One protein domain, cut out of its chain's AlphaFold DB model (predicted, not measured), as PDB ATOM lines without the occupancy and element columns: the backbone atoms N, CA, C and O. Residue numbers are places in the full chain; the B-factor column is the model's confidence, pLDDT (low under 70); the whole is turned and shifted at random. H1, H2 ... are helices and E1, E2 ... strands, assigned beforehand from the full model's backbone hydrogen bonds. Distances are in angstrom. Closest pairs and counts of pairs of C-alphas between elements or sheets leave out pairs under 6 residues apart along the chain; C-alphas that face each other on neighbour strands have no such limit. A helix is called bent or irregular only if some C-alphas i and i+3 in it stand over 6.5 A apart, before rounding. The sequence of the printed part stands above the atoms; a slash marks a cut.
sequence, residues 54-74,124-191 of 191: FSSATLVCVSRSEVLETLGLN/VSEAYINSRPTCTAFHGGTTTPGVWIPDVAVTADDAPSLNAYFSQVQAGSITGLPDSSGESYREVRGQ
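What this domain is: This is residues 54 to 74 and 124 to 191 of the 191 residues of an uncharacterized protein of Zetaproteobacteria bacterium CG12_big_fil_rev_8_21_14_0_65_55_1124 (UniProt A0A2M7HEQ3). A small, twisted antiparallel sheet of three strands, with a long bent strand, E3, between E1 and E2, has H1 over one face; H2 packs on H1, and H4, the longest helix, is not on the sheet but comes close to the end of H1 at Thr 70. The short H3 follows E3 and packs on H4, and a tail, residues 171 to 191, runs on from H4 with no named element. The 89 printed residues hold four named helices and three named strands, in the order E1 H1 H2 E2 E3 H3 H4; the class is mixed, helices and strands. The whole is compact, with a radius of gyration of the C-alphas of 12.3 A, and rounded, spanning 32 by 30 by 22 A.

How they stand to each other: E1, residues 59 to 63, is an edge strand, antiparallel to the inner strand E3, residues 142 to 150; N 60 and O 149 are 2.8 A apart, within hydrogen-bond range. E2, residues 134 to 139, is the other edge strand and forms a hairpin with E3, with N 137 and O 144 within hydrogen-bond range at 2.8 A. E3 bends by 75 degrees at residue 145. The sheet is only just strongly twisted, its C-alphas lying up to 4.2 A off the best plane. H1, residues 64 to 70, is on the sheet at a height of 8.7 A, its closest C-alphas to E3 being those of Arg 64 and Gly 146, 4.5 A apart. H2, residues 126 to 131, touches H1 at a shallow tilt of 31 degrees, opposite ways; their closest C-alphas, those of Leu 68 and Glu 126, are 6.8 A apart. H2 only grazes the sheet, with residues 129 to 131. H3, residues 151 to 154, only grazes it too. H4, residues 159 to 170, touches H3 with residues 161 to 165 alone; the closest C-alphas, those of Ala 153 and Leu 162, are 6.1 A apart. H4 and E3 are only just apart, at 8.4 A. In H1, H2 and H4 every O i to N i+4 pair is within hydrogen-bond range; H3 is too short for such a pair.

Where its parts are: E1 begins at C-alpha 59 (40.075, -3.299, 11.778) and is 13.1 A long; H1 is 10.0 A and H2 8.6 A. E2 is 15.0 A long and E3 21.5 A, beginning at C-alpha 142 (49.502, -16.249, 23.114). H3 is 5.0 A long and H4 16.1 A, ending at C-alpha 170 (50.739, -1.566, -2.038).

The domain as a whole: The two C-alphas farthest apart, those of Gly 141 and Ser 173, are 34.9 A apart. Residues 75 to 123 are not printed, and C-alphas 74 and 124 are 12.1 A apart across the cut. The links that are printed whole are tight. The mean pLDDT of the printed part is 74.2, with residues 54 to 57, 139 to 140, 152 to 157 and 175 to 191 under 70.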
ATOM      1  N   PHE A  54      39.072   3.630   4.364       58.28
ATOM      2  CA  PHE A  54      38.896   2.814   5.574       58.28
ATOM      3  C   PHE A  54      38.680   3.654   6.842       58.28
ATOM      4  O   PHE A  54      38.653   3.085   7.934       58.28
ATOM      5  N   SER A  55      38.445   4.969   6.731       53.66
ATOM      6  CA  SER A  55      38.215   5.850   7.891       53.66
ATOM      7  C   SER A  55      37.075   5.397   8.824       53.66
ATOM      8  O   SER A  55      36.995   5.853   9.962       53.66
ATOM      9  N   SER A  56      36.184   4.512   8.361       52.28
ATOM     10  CA  SER A  56      35.039   3.969   9.108       52.28
ATOM     11  C   SER A  56      35.005   2.437   9.223       52.28
ATOM     12  O   SER A  56      33.998   1.883   9.666       52.28
ATOM     13  N   ALA A  57      36.051   1.727   8.805       59.53
ATOM     14  CA  ALA A  57      36.060   0.268   8.827       59.53
ATOM     15  C   ALA A  57      36.552  -0.295  10.168       59.53
ATOM     16  O   ALA A  57      37.523   0.184  10.748       59.53
ATOM     17  N   THR A  58      35.922  -1.374  10.636       70.75
ATOM     18  CA  THR A  58      36.427  -2.151  11.772       70.75
ATOM     19  C   THR A  58      37.685  -2.902  11.355       70.75
ATOM     20  O   THR A  58      37.635  -3.751  10.465       70.75
ATOM     21  N   LEU A  59      38.812  -2.598  11.993       76.25
ATOM     22  CA  LEU A  59      40.075  -3.299  11.778       76.25
ATOM     23  C   LEU A  59      40.256  -4.418  12.805       76.25
ATOM     24  O   LEU A  59      39.848  -4.310  13.964       76.25
ATOM     25  N   VAL A  60      40.897  -5.494  12.370       80.88
ATOM     26  CA  VAL A  60      41.249  -6.659  13.176       80.88
ATOM     27  C   VAL A  60      42.752  -6.884  13.059       80.88
ATOM     28  O   VAL A  60      43.337  -6.711  11.989       80.88
ATOM     29  N   CYS A  61      43.381  -7.239  14.176       84.50
ATOM     30  CA  CYS A  61      44.772  -7.662  14.184       84.50
ATOM     31  C   CYS A  61      44.822  -9.177  13.970       84.50
ATOM     32  O   CYS A  61      44.390  -9.935  14.838       84.50
ATOM     33  N   VAL A  62      45.328  -9.609  12.817       85.81
ATOM     34  CA  VAL A  62      45.497 -11.032  12.467       85.81
ATOM     35  C   VAL A  62      46.969 -11.394  12.596       85.81
ATOM     36  O   VAL A  62      47.824 -10.537  12.355       85.81
ATOM     37  N   SER A  63      47.297 -12.632  12.988       88.12
ATOM     38  CA  SER A  63      48.706 -13.004  13.136       88.12
ATOM     39  C   SER A  63      49.415 -12.937  11.789       88.12
ATOM     40  O   SER A  63      48.873 -13.306  10.746       88.12
ATOM     41  N   ARG A  64      50.659 -12.458  11.791       89.44
ATOM     42  CA  ARG A  64      51.420 -12.326  10.549       89.44
ATOM     43  C   ARG A  64      51.695 -13.685   9.906       89.44
ATOM     44  O   ARG A  64      51.671 -13.790   8.687       89.44
ATOM     45  N   SER A  65      51.918 -14.716  10.717       87.25
ATOM     46  CA  SER A  65      52.111 -16.092  10.252       87.25
ATOM     47  C   SER A  65      50.882 -16.651   9.537       87.25
ATOM     48  O   SER A  65      51.033 -17.266   8.489       87.25
ATOM     49  N   GLU A  66      49.684 -16.400  10.060       87.06
ATOM     50  CA  GLU A  66      48.421 -16.839   9.451       87.06
ATOM     51  C   GLU A  66      48.164 -16.117   8.133       87.06
ATOM     52  O   GLU A  66      47.845 -16.750   7.138       87.06
ATOM     53  N   VAL A  67      48.419 -14.807   8.075       88.88
ATOM     54  CA  VAL A  67      48.333 -14.043   6.821       88.88
ATOM     55  C   VAL A  67      49.270 -14.613   5.756       88.88
ATOM     56  O   VAL A  67      48.871 -14.784   4.607       88.88
ATOM     57  N   LEU A  68      50.518 -14.918   6.120       89.88
ATOM     58  CA  LEU A  68      51.491 -15.510   5.200       89.88
ATOM     59  C   LEU A  68      51.097 -16.927   4.765       89.88
ATOM     60  O   LEU A  68      51.336 -17.295   3.614       89.88
ATOM     61  N   GLU A  69      50.510 -17.717   5.662       87.38
ATOM     62  CA  GLU A  69      50.009 -19.060   5.367       87.38
ATOM     63  C   GLU A  69      48.817 -19.014   4.412       87.38
ATOM     64  O   GLU A  69      48.855 -19.675   3.374       87.38
ATOM     65  N   THR A  70      47.823 -18.168   4.692       87.62
ATOM     66  CA  THR A  70      46.671 -17.951   3.810       87.62
ATOM     67  C   THR A  70      47.121 -17.472   2.438       87.62
ATOM     68  O   THR A  70      46.619 -17.960   1.435       87.62
ATOM     69  N   LEU A  71      48.116 -16.582   2.349       89.31
ATOM     70  CA  LEU A  71      48.654 -16.126   1.063       89.31
ATOM     71  C   LEU A  71      49.552 -17.161   0.351       89.31
ATOM     72  O   LEU A  71      50.055 -16.886  -0.739       89.31
ATOM     73  N   GLY A  72      49.818 -18.324   0.952       86.75
ATOM     74  CA  GLY A  72      50.753 -19.312   0.403       86.75
ATOM     75  C   GLY A  72      52.193 -18.791   0.279       86.75
ATOM     76  O   GLY A  72      52.984 -19.328  -0.497       86.75
ATOM     77  N   LEU A  73      52.535 -17.735   1.023       86.94
ATOM     78  CA  LEU A  73      53.854 -17.093   1.030       86.94
ATOM     79  C   LEU A  73      54.767 -17.662   2.114       86.94
ATOM     80  O   LEU A  73      55.971 -17.432   2.082       86.94
ATOM     81  N   ASN A  74      54.208 -18.399   3.074       81.12
ATOM     82  CA  ASN A  74      54.992 -19.034   4.117       81.12
ATOM     83  C   ASN A  74      55.672 -20.297   3.569       81.12
ATOM     84  O   ASN A  74      55.101 -21.391   3.574       81.12
ATOM     85  N   VAL A 124      51.329 -10.066  -3.631       91.19
ATOM     86  CA  VAL A 124      52.214  -9.385  -2.695       91.19
ATOM     87  C   VAL A 124      53.291 -10.338  -2.184       91.19
ATOM     88  O   VAL A 124      53.082 -11.544  -2.084       91.19
ATOM     89  N   SER A 125      54.468  -9.801  -1.866       91.06
ATOM     90  CA  SER A 125      55.587 -10.608  -1.380       91.06
ATOM     91  C   SER A 125      55.551 -10.792   0.135       91.06
ATOM     92  O   SER A 125      55.008  -9.966   0.871       91.06
ATOM     93  N   GLU A 126      56.216 -11.839   0.624       91.12
ATOM     94  CA  GLU A 126      56.445 -12.024   2.060       91.12
ATOM     95  C   GLU A 126      57.124 -10.786   2.672       91.12
ATOM     96  O   GLU A 126      56.689 -10.277   3.702       91.12
ATOM     97  N   ALA A 127      58.148 -10.243   2.004       91.31
ATOM     98  CA  ALA A 127      58.837  -9.033   2.443       91.31
ATOM     99  C   ALA A 127      57.884  -7.832   2.569       91.31
ATOM    100  O   ALA A 127      57.987  -7.056   3.521       91.31
ATOM    101  N   TYR A 128      56.927  -7.700   1.648       92.06
ATOM    102  CA  TYR A 128      55.906  -6.664   1.725       92.06
ATOM    103  C   TYR A 128      55.004  -6.854   2.947       92.06
ATOM    104  O   TYR A 128      54.824  -5.910   3.720       92.06
ATOM    105  N   ILE A 129      54.508  -8.073   3.180       90.94
ATOM    106  CA  ILE A 129      53.726  -8.381   4.382       90.94
ATOM    107  C   ILE A 129      54.554  -8.090   5.633       90.94
ATOM    108  O   ILE A 129      54.059  -7.419   6.531       90.94
ATOM    109  N   ASN A 130      55.827  -8.480   5.687       91.06
ATOM    110  CA  ASN A 130      56.744  -8.210   6.801       91.06
ATOM    111  C   ASN A 130      57.030  -6.717   7.028       91.06
ATOM    112  O   ASN A 130      57.276  -6.320   8.162       91.06
ATOM    113  N   SER A 131      56.909  -5.876   5.999       90.81
ATOM    114  CA  SER A 131      57.083  -4.420   6.114       90.81
ATOM    115  C   SER A 131      55.863  -3.667   6.667       90.81
ATOM    116  O   SER A 131      55.969  -2.489   7.006       90.81
ATOM    117  N   ARG A 132      54.691  -4.317   6.759       88.75
ATOM    118  CA  ARG A 132      53.465  -3.688   7.281       88.75
ATOM    119  C   ARG A 132      53.606  -3.293   8.764       88.75
ATOM    120  O   ARG A 132      54.235  -4.039   9.515       88.75
ATOM    121  N   PRO A 133      52.958  -2.200   9.220       85.44
ATOM    122  CA  PRO A 133      52.861  -1.866  10.638       85.44
ATOM    123  C   PRO A 133      52.391  -3.060  11.467       85.44
ATOM    124  O   PRO A 133      51.463  -3.776  11.076       85.44
ATOM    125  N   THR A 134      53.063  -3.274  12.593       85.31
ATOM    126  CA  THR A 134      52.809  -4.408  13.479       85.31
ATOM    127  C   THR A 134      51.761  -4.047  14.521       85.31
ATOM    128  O   THR A 134      51.817  -2.979  15.122       85.31
ATOM    129  N   CYS A 135      50.841  -4.974  14.758       84.50
ATOM    130  CA  CYS A 135      49.934  -4.980  15.900       84.50
ATOM    131  C   CYS A 135      50.179  -6.223  16.760       84.50
ATOM    132  O   CYS A 135      50.898  -7.133  16.342       84.50
ATOM    133  N   THR A 136      49.592  -6.282  17.953       86.44
ATOM    134  CA  THR A 136      49.658  -7.474  18.810       86.44
ATOM    135  C   THR A 136      48.414  -8.328  18.578       86.44
ATOM    136  O   THR A 136      47.319  -7.956  18.997       86.44
ATOM    137  N   ALA A 137      48.567  -9.459  17.891       82.25
ATOM    138  CA  ALA A 137      47.485 -10.410  17.655       82.25
ATOM    139  C   ALA A 137      47.396 -11.394  18.825       82.25
ATOM    140  O   ALA A 137      48.422 -11.834  19.340       82.25
ATOM    141  N   PHE A 138      46.182 -11.768  19.227       75.75
ATOM    142  CA  PHE A 138      45.953 -12.791  20.247       75.75
ATOM    143  C   PHE A 138      45.470 -14.074  19.577       75.75
ATOM    144  O   PHE A 138      44.403 -14.087  18.973       75.75
ATOM    145  N   HIS A 139      46.249 -15.148  19.706       69.62
ATOM    146  CA  HIS A 139      45.977 -16.457  19.109       69.62
ATOM    147  C   HIS A 139      46.251 -17.562  20.123       69.62
ATOM    148  O   HIS A 139      47.358 -17.659  20.658       69.62
ATOM    149  N   GLY A 140      45.241 -18.377  20.434       69.19
ATOM    150  CA  GLY A 140      45.397 -19.526  21.339       69.19
ATOM    151  C   GLY A 140      45.934 -19.175  22.735       69.19
ATOM    152  O   GLY A 140      46.670 -19.962  23.323       69.19
ATOM    153  N   GLY A 141      45.627 -17.977  23.250       72.75
ATOM    154  CA  GLY A 141      46.135 -17.487  24.541       72.75
ATOM    155  C   GLY A 141      47.569 -16.945  24.507       72.75
ATOM    156  O   GLY A 141      48.111 -16.592  25.552       72.75
ATOM    157  N   THR A 142      48.179 -16.849  23.325       74.69
ATOM    158  CA  THR A 142      49.502 -16.249  23.114       74.69
ATOM    159  C   THR A 142      49.397 -14.964  22.303       74.69
ATOM    160  O   THR A 142      48.486 -14.808  21.486       74.69
ATOM    161  N   THR A 143      50.319 -14.032  22.531       83.50
ATOM    162  CA  THR A 143      50.455 -12.828  21.710       83.50
ATOM    163  C   THR A 143      51.489 -13.050  20.617       83.50
ATOM    164  O   THR A 143      52.586 -13.548  20.870       83.50
ATOM    165  N   THR A 144      51.153 -12.669  19.388       83.62
ATOM    166  CA  THR A 144      52.048 -12.758  18.230       83.62
ATOM    167  C   THR A 144      52.068 -11.442  17.454       83.62
ATOM    168  O   THR A 144      51.095 -10.683  17.491       83.62
ATOM    169  N   PRO A 145      53.164 -11.127  16.741       87.31
ATOM    170  CA  PRO A 145      53.174 -10.008  15.810       87.31
ATOM    171  C   PRO A 145      52.116 -10.208  14.721       87.31
ATOM    172  O   PRO A 145      52.102 -11.225  14.025       87.31
ATOM    173  N   GLY A 146      51.248  -9.220  14.559       87.31
ATOM    174  CA  GLY A 146      50.149  -9.231  13.609       87.31
ATOM    175  C   GLY A 146      50.211  -8.110  12.582       87.31
ATOM    176  O   GLY A 146      51.096  -7.249  12.614       87.31
ATOM    177  N   VAL A 147      49.248  -8.142  11.666       87.69
ATOM    178  CA  VAL A 147      48.996  -7.111  10.657       87.69
ATOM    179  C   VAL A 147      47.546  -6.649  10.768       87.69
ATOM    180  O   VAL A 147      46.639  -7.460  10.956       87.69
ATOM    181  N   TRP A 148      47.334  -5.341  10.626       85.62
ATOM    182  CA  TRP A 148      45.999  -4.758  10.547       85.62
ATOM    183  C   TRP A 148      45.324  -5.082   9.214       85.62
ATOM    184  O   TRP A 148      45.817  -4.720   8.138       85.62
ATOM    185  N   ILE A 149      44.172  -5.738   9.299       82.56
ATOM    186  CA  ILE A 149      43.324  -6.095   8.164       82.56
ATOM    187  C   ILE A 149      41.897  -5.653   8.504       82.56
ATOM    188  O   ILE A 149      41.471  -5.796   9.651       82.56
ATOM    189  N   PRO A 150      41.135  -5.081   7.563       78.06
ATOM    190  CA  PRO A 150      39.732  -4.801   7.811       78.06
ATOM    191  C   PRO A 150      38.959  -6.100   8.023       78.06
ATOM    192  O   PRO A 150      39.192  -7.075   7.321       78.06
ATOM    193  N   ASP A 151      38.014  -6.107   8.963       71.62
ATOM    194  CA  ASP A 151      37.192  -7.280   9.310       71.62
ATOM    195  C   ASP A 151      36.582  -7.939   8.062       71.62
ATOM    196  O   ASP A 151      36.579  -9.157   7.930       71.62
ATOM    197  N   VAL A 152      36.193  -7.129   7.076       66.81
ATOM    198  CA  VAL A 152      35.645  -7.591   5.791       66.81
ATOM    199  C   VAL A 152      36.640  -8.323   4.883       66.81
ATOM    200  O   VAL A 152      36.210  -9.048   3.994       66.81
ATOM    201  N   ALA A 153      37.949  -8.124   5.057       65.25
ATOM    202  CA  ALA A 153      38.984  -8.895   4.365       65.25
ATOM    203  C   ALA A 153      39.440 -10.109   5.189       65.25
ATOM    204  O   ALA A 153      40.019 -11.025   4.624       65.25
ATOM    205  N   VAL A 154      39.161 -10.132   6.500       60.47
ATOM    206  CA  VAL A 154      39.391 -11.297   7.374       60.47
ATOM    207  C   VAL A 154      38.290 -12.342   7.212       60.47
ATOM    208  O   VAL A 154      38.565 -13.529   7.294       60.47
ATOM    209  N   THR A 155      37.048 -11.942   6.920       55.75
ATOM    210  CA  THR A 155      35.961 -12.899   6.613       55.75
ATOM    211  C   THR A 155      36.165 -13.657   5.299       55.75
ATOM    212  O   THR A 155      35.416 -14.587   4.991       55.75
ATOM    213  N   ALA A 156      37.180 -13.254   4.544       53.50
ATOM    214  CA  ALA A 156      37.645 -13.850   3.320       53.50
ATOM    215  C   ALA A 156      38.870 -14.721   3.675       53.50
ATOM    216  O   ALA A 156      40.015 -14.335   3.454       53.50
ATOM    217  N   ASP A 157      38.642 -15.909   4.254       64.62
ATOM    218  CA  ASP A 157      39.679 -16.947   4.467       64.62
ATOM    219  C   ASP A 157      40.303 -17.438   3.132       64.62
ATOM    220  O   ASP A 157      40.997 -18.453   3.069       64.62
ATOM    221  N   ASP A 158      40.019 -16.756   2.023       79.62
ATOM    222  CA  ASP A 158      40.516 -17.021   0.696       79.62
ATOM    223  C   ASP A 158      41.696 -16.097   0.361       79.62
ATOM    224  O   ASP A 158      41.635 -14.866   0.302       79.62
ATOM    225  N   ALA A 159      42.803 -16.756   0.050       85.50
ATOM    226  CA  ALA A 159      44.048 -16.167  -0.404       85.50
ATOM    227  C   ALA A 159      43.903 -15.065  -1.493       85.50
ATOM    228  O   ALA A 159      44.598 -14.048  -1.392       85.50
ATOM    229  N   PRO A 160      43.008 -15.178  -2.505       85.56
ATOM    230  CA  PRO A 160      42.821 -14.137  -3.518       85.56
ATOM    231  C   PRO A 160      42.299 -12.812  -2.957       85.56
ATOM    232  O   PRO A 160      42.822 -11.756  -3.322       85.56
ATOM    233  N   SER A 161      41.296 -12.843  -2.073       84.31
ATOM    234  CA  SER A 161      40.714 -11.633  -1.477       84.31
ATOM    235  C   SER A 161      41.722 -10.918  -0.585       84.31
ATOM    236  O   SER A 161      41.891  -9.696  -0.673       84.31
ATOM    237  N   LEU A 162      42.473 -11.688   0.204       86.44
ATOM    238  CA  LEU A 162      43.542 -11.158   1.041       86.44
ATOM    239  C   LEU A 162      44.665 -10.536   0.197       86.44
ATOM    240  O   LEU A 162      45.127  -9.428   0.486       86.44
ATOM    241  N   ASN A 163      45.059 -11.194  -0.898       89.06
ATOM    242  CA  ASN A 163      46.034 -10.648  -1.837       89.06
ATOM    243  C   ASN A 163      45.525  -9.365  -2.514       89.06
ATOM    244  O   ASN A 163      46.279  -8.400  -2.650       89.06
ATOM    245  N   ALA A 164      44.254  -9.326  -2.919       86.00
ATOM    246  CA  ALA A 164      43.647  -8.155  -3.542       86.00
ATOM    247  C   ALA A 164      43.635  -6.951  -2.594       86.00
ATOM    248  O   ALA A 164      43.929  -5.835  -3.027       86.00
ATOM    249  N   TYR A 165      43.348  -7.166  -1.307       85.75
ATOM    250  CA  TYR A 165      43.468  -6.131  -0.280       85.75
ATOM    251  C   TYR A 165      44.903  -5.603  -0.203       85.75
ATOM    252  O   TYR A 165      45.141  -4.414  -0.416       85.75
ATOM    253  N   PHE A 166      45.884  -6.478   0.024       87.75
ATOM    254  CA  PHE A 166      47.274  -6.054   0.187       87.75
ATOM    255  C   PHE A 166      47.875  -5.424  -1.073       87.75
ATOM    256  O   PHE A 166      48.671  -4.491  -0.954       87.75
ATOM    257  N   SER A 167      47.463  -5.870  -2.259       88.94
ATOM    258  CA  SER A 167      47.875  -5.287  -3.541       88.94
ATOM    259  C   SER A 167      47.334  -3.865  -3.710       88.94
ATOM    260  O   SER A 167      48.057  -2.978  -4.159       88.94
ATOM    261  N   GLN A 168      46.090  -3.611  -3.291       84.94
ATOM    262  CA  GLN A 168      45.521  -2.259  -3.271       84.94
ATOM    263  C   GLN A 168      46.230  -1.358  -2.258       84.94
ATOM    264  O   GLN A 168      46.492  -0.196  -2.570       84.94
ATOM    265  N   VAL A 169      46.596  -1.891  -1.081       84.25
ATOM    266  CA  VAL A 169      47.447  -1.160  -0.126       84.25
ATOM    267  C   VAL A 169      48.770  -0.781  -0.787       84.25
ATOM    268  O   VAL A 169      49.208   0.362  -0.688       84.25
ATOM    269  N   GLN A 170      49.413  -1.742  -1.453       88.88
ATOM    270  CA  GLN A 170      50.739  -1.566  -2.038       88.88
ATOM    271  C   GLN A 170      50.724  -0.525  -3.159       88.88
ATOM    272  O   GLN A 170      51.662   0.257  -3.286       88.88
ATOM    273  N   ALA A 171      49.644  -0.496  -3.940       85.62
ATOM    274  CA  ALA A 171      49.415   0.485  -4.993       85.62
ATOM    275  C   ALA A 171      49.076   1.893  -4.462       85.62
ATOM    276  O   ALA A 171      48.975   2.827  -5.254       85.62
ATOM    277  N   GLY A 172      48.875   2.059  -3.148       82.00
ATOM    278  CA  GLY A 172      48.417   3.315  -2.553       82.00
ATOM    279  C   GLY A 172      46.952   3.645  -2.861       82.00
ATOM    280  O   GLY A 172      46.509   4.754  -2.580       82.00
ATOM    281  N   SER A 173      46.197   2.693  -3.422       80.38
ATOM    282  CA  SER A 173      44.776   2.856  -3.760       80.38
ATOM    283  C   SER A 173      43.877   2.897  -2.527       80.38
ATOM    284  O   SER A 173      42.739   3.351  -2.623       80.38
ATOM    285  N   ILE A 174      44.374   2.418  -1.383       70.75
ATOM    286  CA  ILE A 174      43.698   2.535  -0.093       70.75
ATOM    287  C   ILE A 174      44.566   3.332   0.879       70.75
ATOM    288  O   ILE A 174      45.725   3.004   1.138       70.75
ATOM    289  N   THR A 175      43.989   4.410   1.399       60.69
ATOM    290  CA  THR A 175      44.617   5.335   2.351       60.69
ATOM    291  C   THR A 175      43.992   5.180   3.739       60.69
ATOM    292  O   THR A 175      42.869   4.700   3.863       60.69
ATOM    293  N   GLY A 176      44.706   5.586   4.795       56.31
ATOM    294  CA  GLY A 176      44.166   5.578   6.165       56.31
ATOM    295  C   GLY A 176      44.340   4.265   6.935       56.31
ATOM    296  O   GLY A 176      43.613   4.014   7.890       56.31
ATOM    297  N   LEU A 177      45.305   3.425   6.547       60.44
ATOM    298  CA  LEU A 177      45.723   2.316   7.407       60.44
ATOM    299  C   LEU A 177      46.260   2.883   8.720       60.44
ATOM    300  O   LEU A 177      46.990   3.876   8.662       60.44
ATOM    301  N   PRO A 178      45.952   2.260   9.869       59.38
ATOM    302  CA  PRO A 178      46.552   2.656  11.125       59.38
ATOM    303  C   PRO A 178      48.060   2.565  10.932       59.38
ATOM    304  O   PRO A 178      48.616   1.517  10.574       59.38
ATOM    305  N   ASP A 179      48.717   3.704  11.091       52.97
ATOM    306  CA  ASP A 179      50.135   3.696  11.359       52.97
ATOM    307  C   ASP A 179      50.362   2.917  12.664       52.97
ATOM    308  O   ASP A 179      49.448   2.658  13.449       52.97
ATOM    309  N   SER A 180      51.597   2.498  12.908       47.28
ATOM    310  CA  SER A 180      51.967   1.831  14.159       47.28
ATOM    311  C   SER A 180      51.724   2.689  15.416       47.28
ATOM    312  O   SER A 180      52.044   2.236  16.510       47.28
ATOM    313  N   SER A 181      51.227   3.927  15.272       39.53
ATOM    314  CA  SER A 181      50.871   4.850  16.355       39.53
ATOM    315  C   SER A 181      49.367   4.974  16.610       39.53
ATOM    316  O   SER A 181      48.980   5.576  17.610       39.53
ATOM    317  N   GLY A 182      48.515   4.401  15.761       41.34
ATOM    318  CA  GLY A 182      47.085   4.314  16.009       41.34
ATOM    319  C   GLY A 182      46.804   3.129  16.914       41.34
ATOM    320  O   GLY A 182      46.875   1.987  16.458       41.34
ATOM    321  N   GLU A 183      46.496   3.402  18.184       41.72
ATOM    322  CA  GLU A 183      45.910   2.415  19.091       41.72
ATOM    323  C   GLU A 183      44.872   1.584  18.337       41.72
ATOM    324  O   GLU A 183      44.051   2.103  17.573       41.72
ATOM    325  N   SER A 184      44.956   0.271  18.521       44.75
ATOM    326  CA  SER A 184      44.003  -0.686  17.986       44.75
ATOM    327  C   SER A 184      42.582  -0.141  18.122       44.75
ATOM    328  O   SER A 184      42.139   0.176  19.223       44.75
ATOM    329  N   TYR A 185      41.801  -0.099  17.038       43.12
ATOM    330  CA  TYR A 185      40.372   0.241  17.141       43.12
ATOM    331  C   TYR A 185      39.620  -0.724  18.092       43.12
ATOM    332  O   TYR A 185      38.524  -0.421  18.563       43.12
ATOM    333  N   ARG A 186      40.235  -1.871  18.433       44.84
ATOM    334  CA  ARG A 186      39.780  -2.820  19.455       44.84
ATOM    335  C   ARG A 186      40.348  -2.549  20.869       44.84
ATOM    336  O   ARG A 186      39.709  -2.949  21.834       44.84
ATOM    337  N   GLU A 187      41.465  -1.829  21.026       44.88
ATOM    338  CA  GLU A 187      41.969  -1.339  22.331       44.88
ATOM    339  C   GLU A 187      41.164  -0.134  22.833       44.88
ATOM    340  O   GLU A 187      40.982   0.014  24.038       44.88
ATOM    341  N   VAL A 188      40.564   0.662  21.940       40.44
ATOM    342  CA  VAL A 188      39.782   1.849  22.339       40.44
ATOM    343  C   VAL A 188      38.436   1.490  23.012       40.44
ATOM    344  O   VAL A 188      37.821   2.354  23.638       40.44
ATOM    345  N   ARG A 189      37.940   0.236  22.938       32.66
ATOM    346  CA  ARG A 189      36.632  -0.151  23.534       32.66
ATOM    347  C   ARG A 189      36.532  -1.508  24.251       32.66
ATOM    348  O   ARG A 189      35.412  -1.972  24.439       32.66
ATOM    349  N   GLY A 190      37.641  -2.103  24.695       32.03
ATOM    350  CA  GLY A 190      37.652  -3.145  25.742       32.03
ATOM    351  C   GLY A 190      36.533  -4.200  25.691       32.03
ATOM    352  O   GLY A 190      35.754  -4.296  26.641       32.03
ATOM    353  N   GLN A 191      36.448  -4.963  24.597       39.06
ATOM    354  CA  GLN A 191      35.616  -6.173  24.518       39.06
ATOM    355  C   GLN A 191      36.476  -7.425  24.591       39.06
ATOM    356  O   GLN A 191      37.481  -7.470  23.844       39.06
TER     357      GLN A 191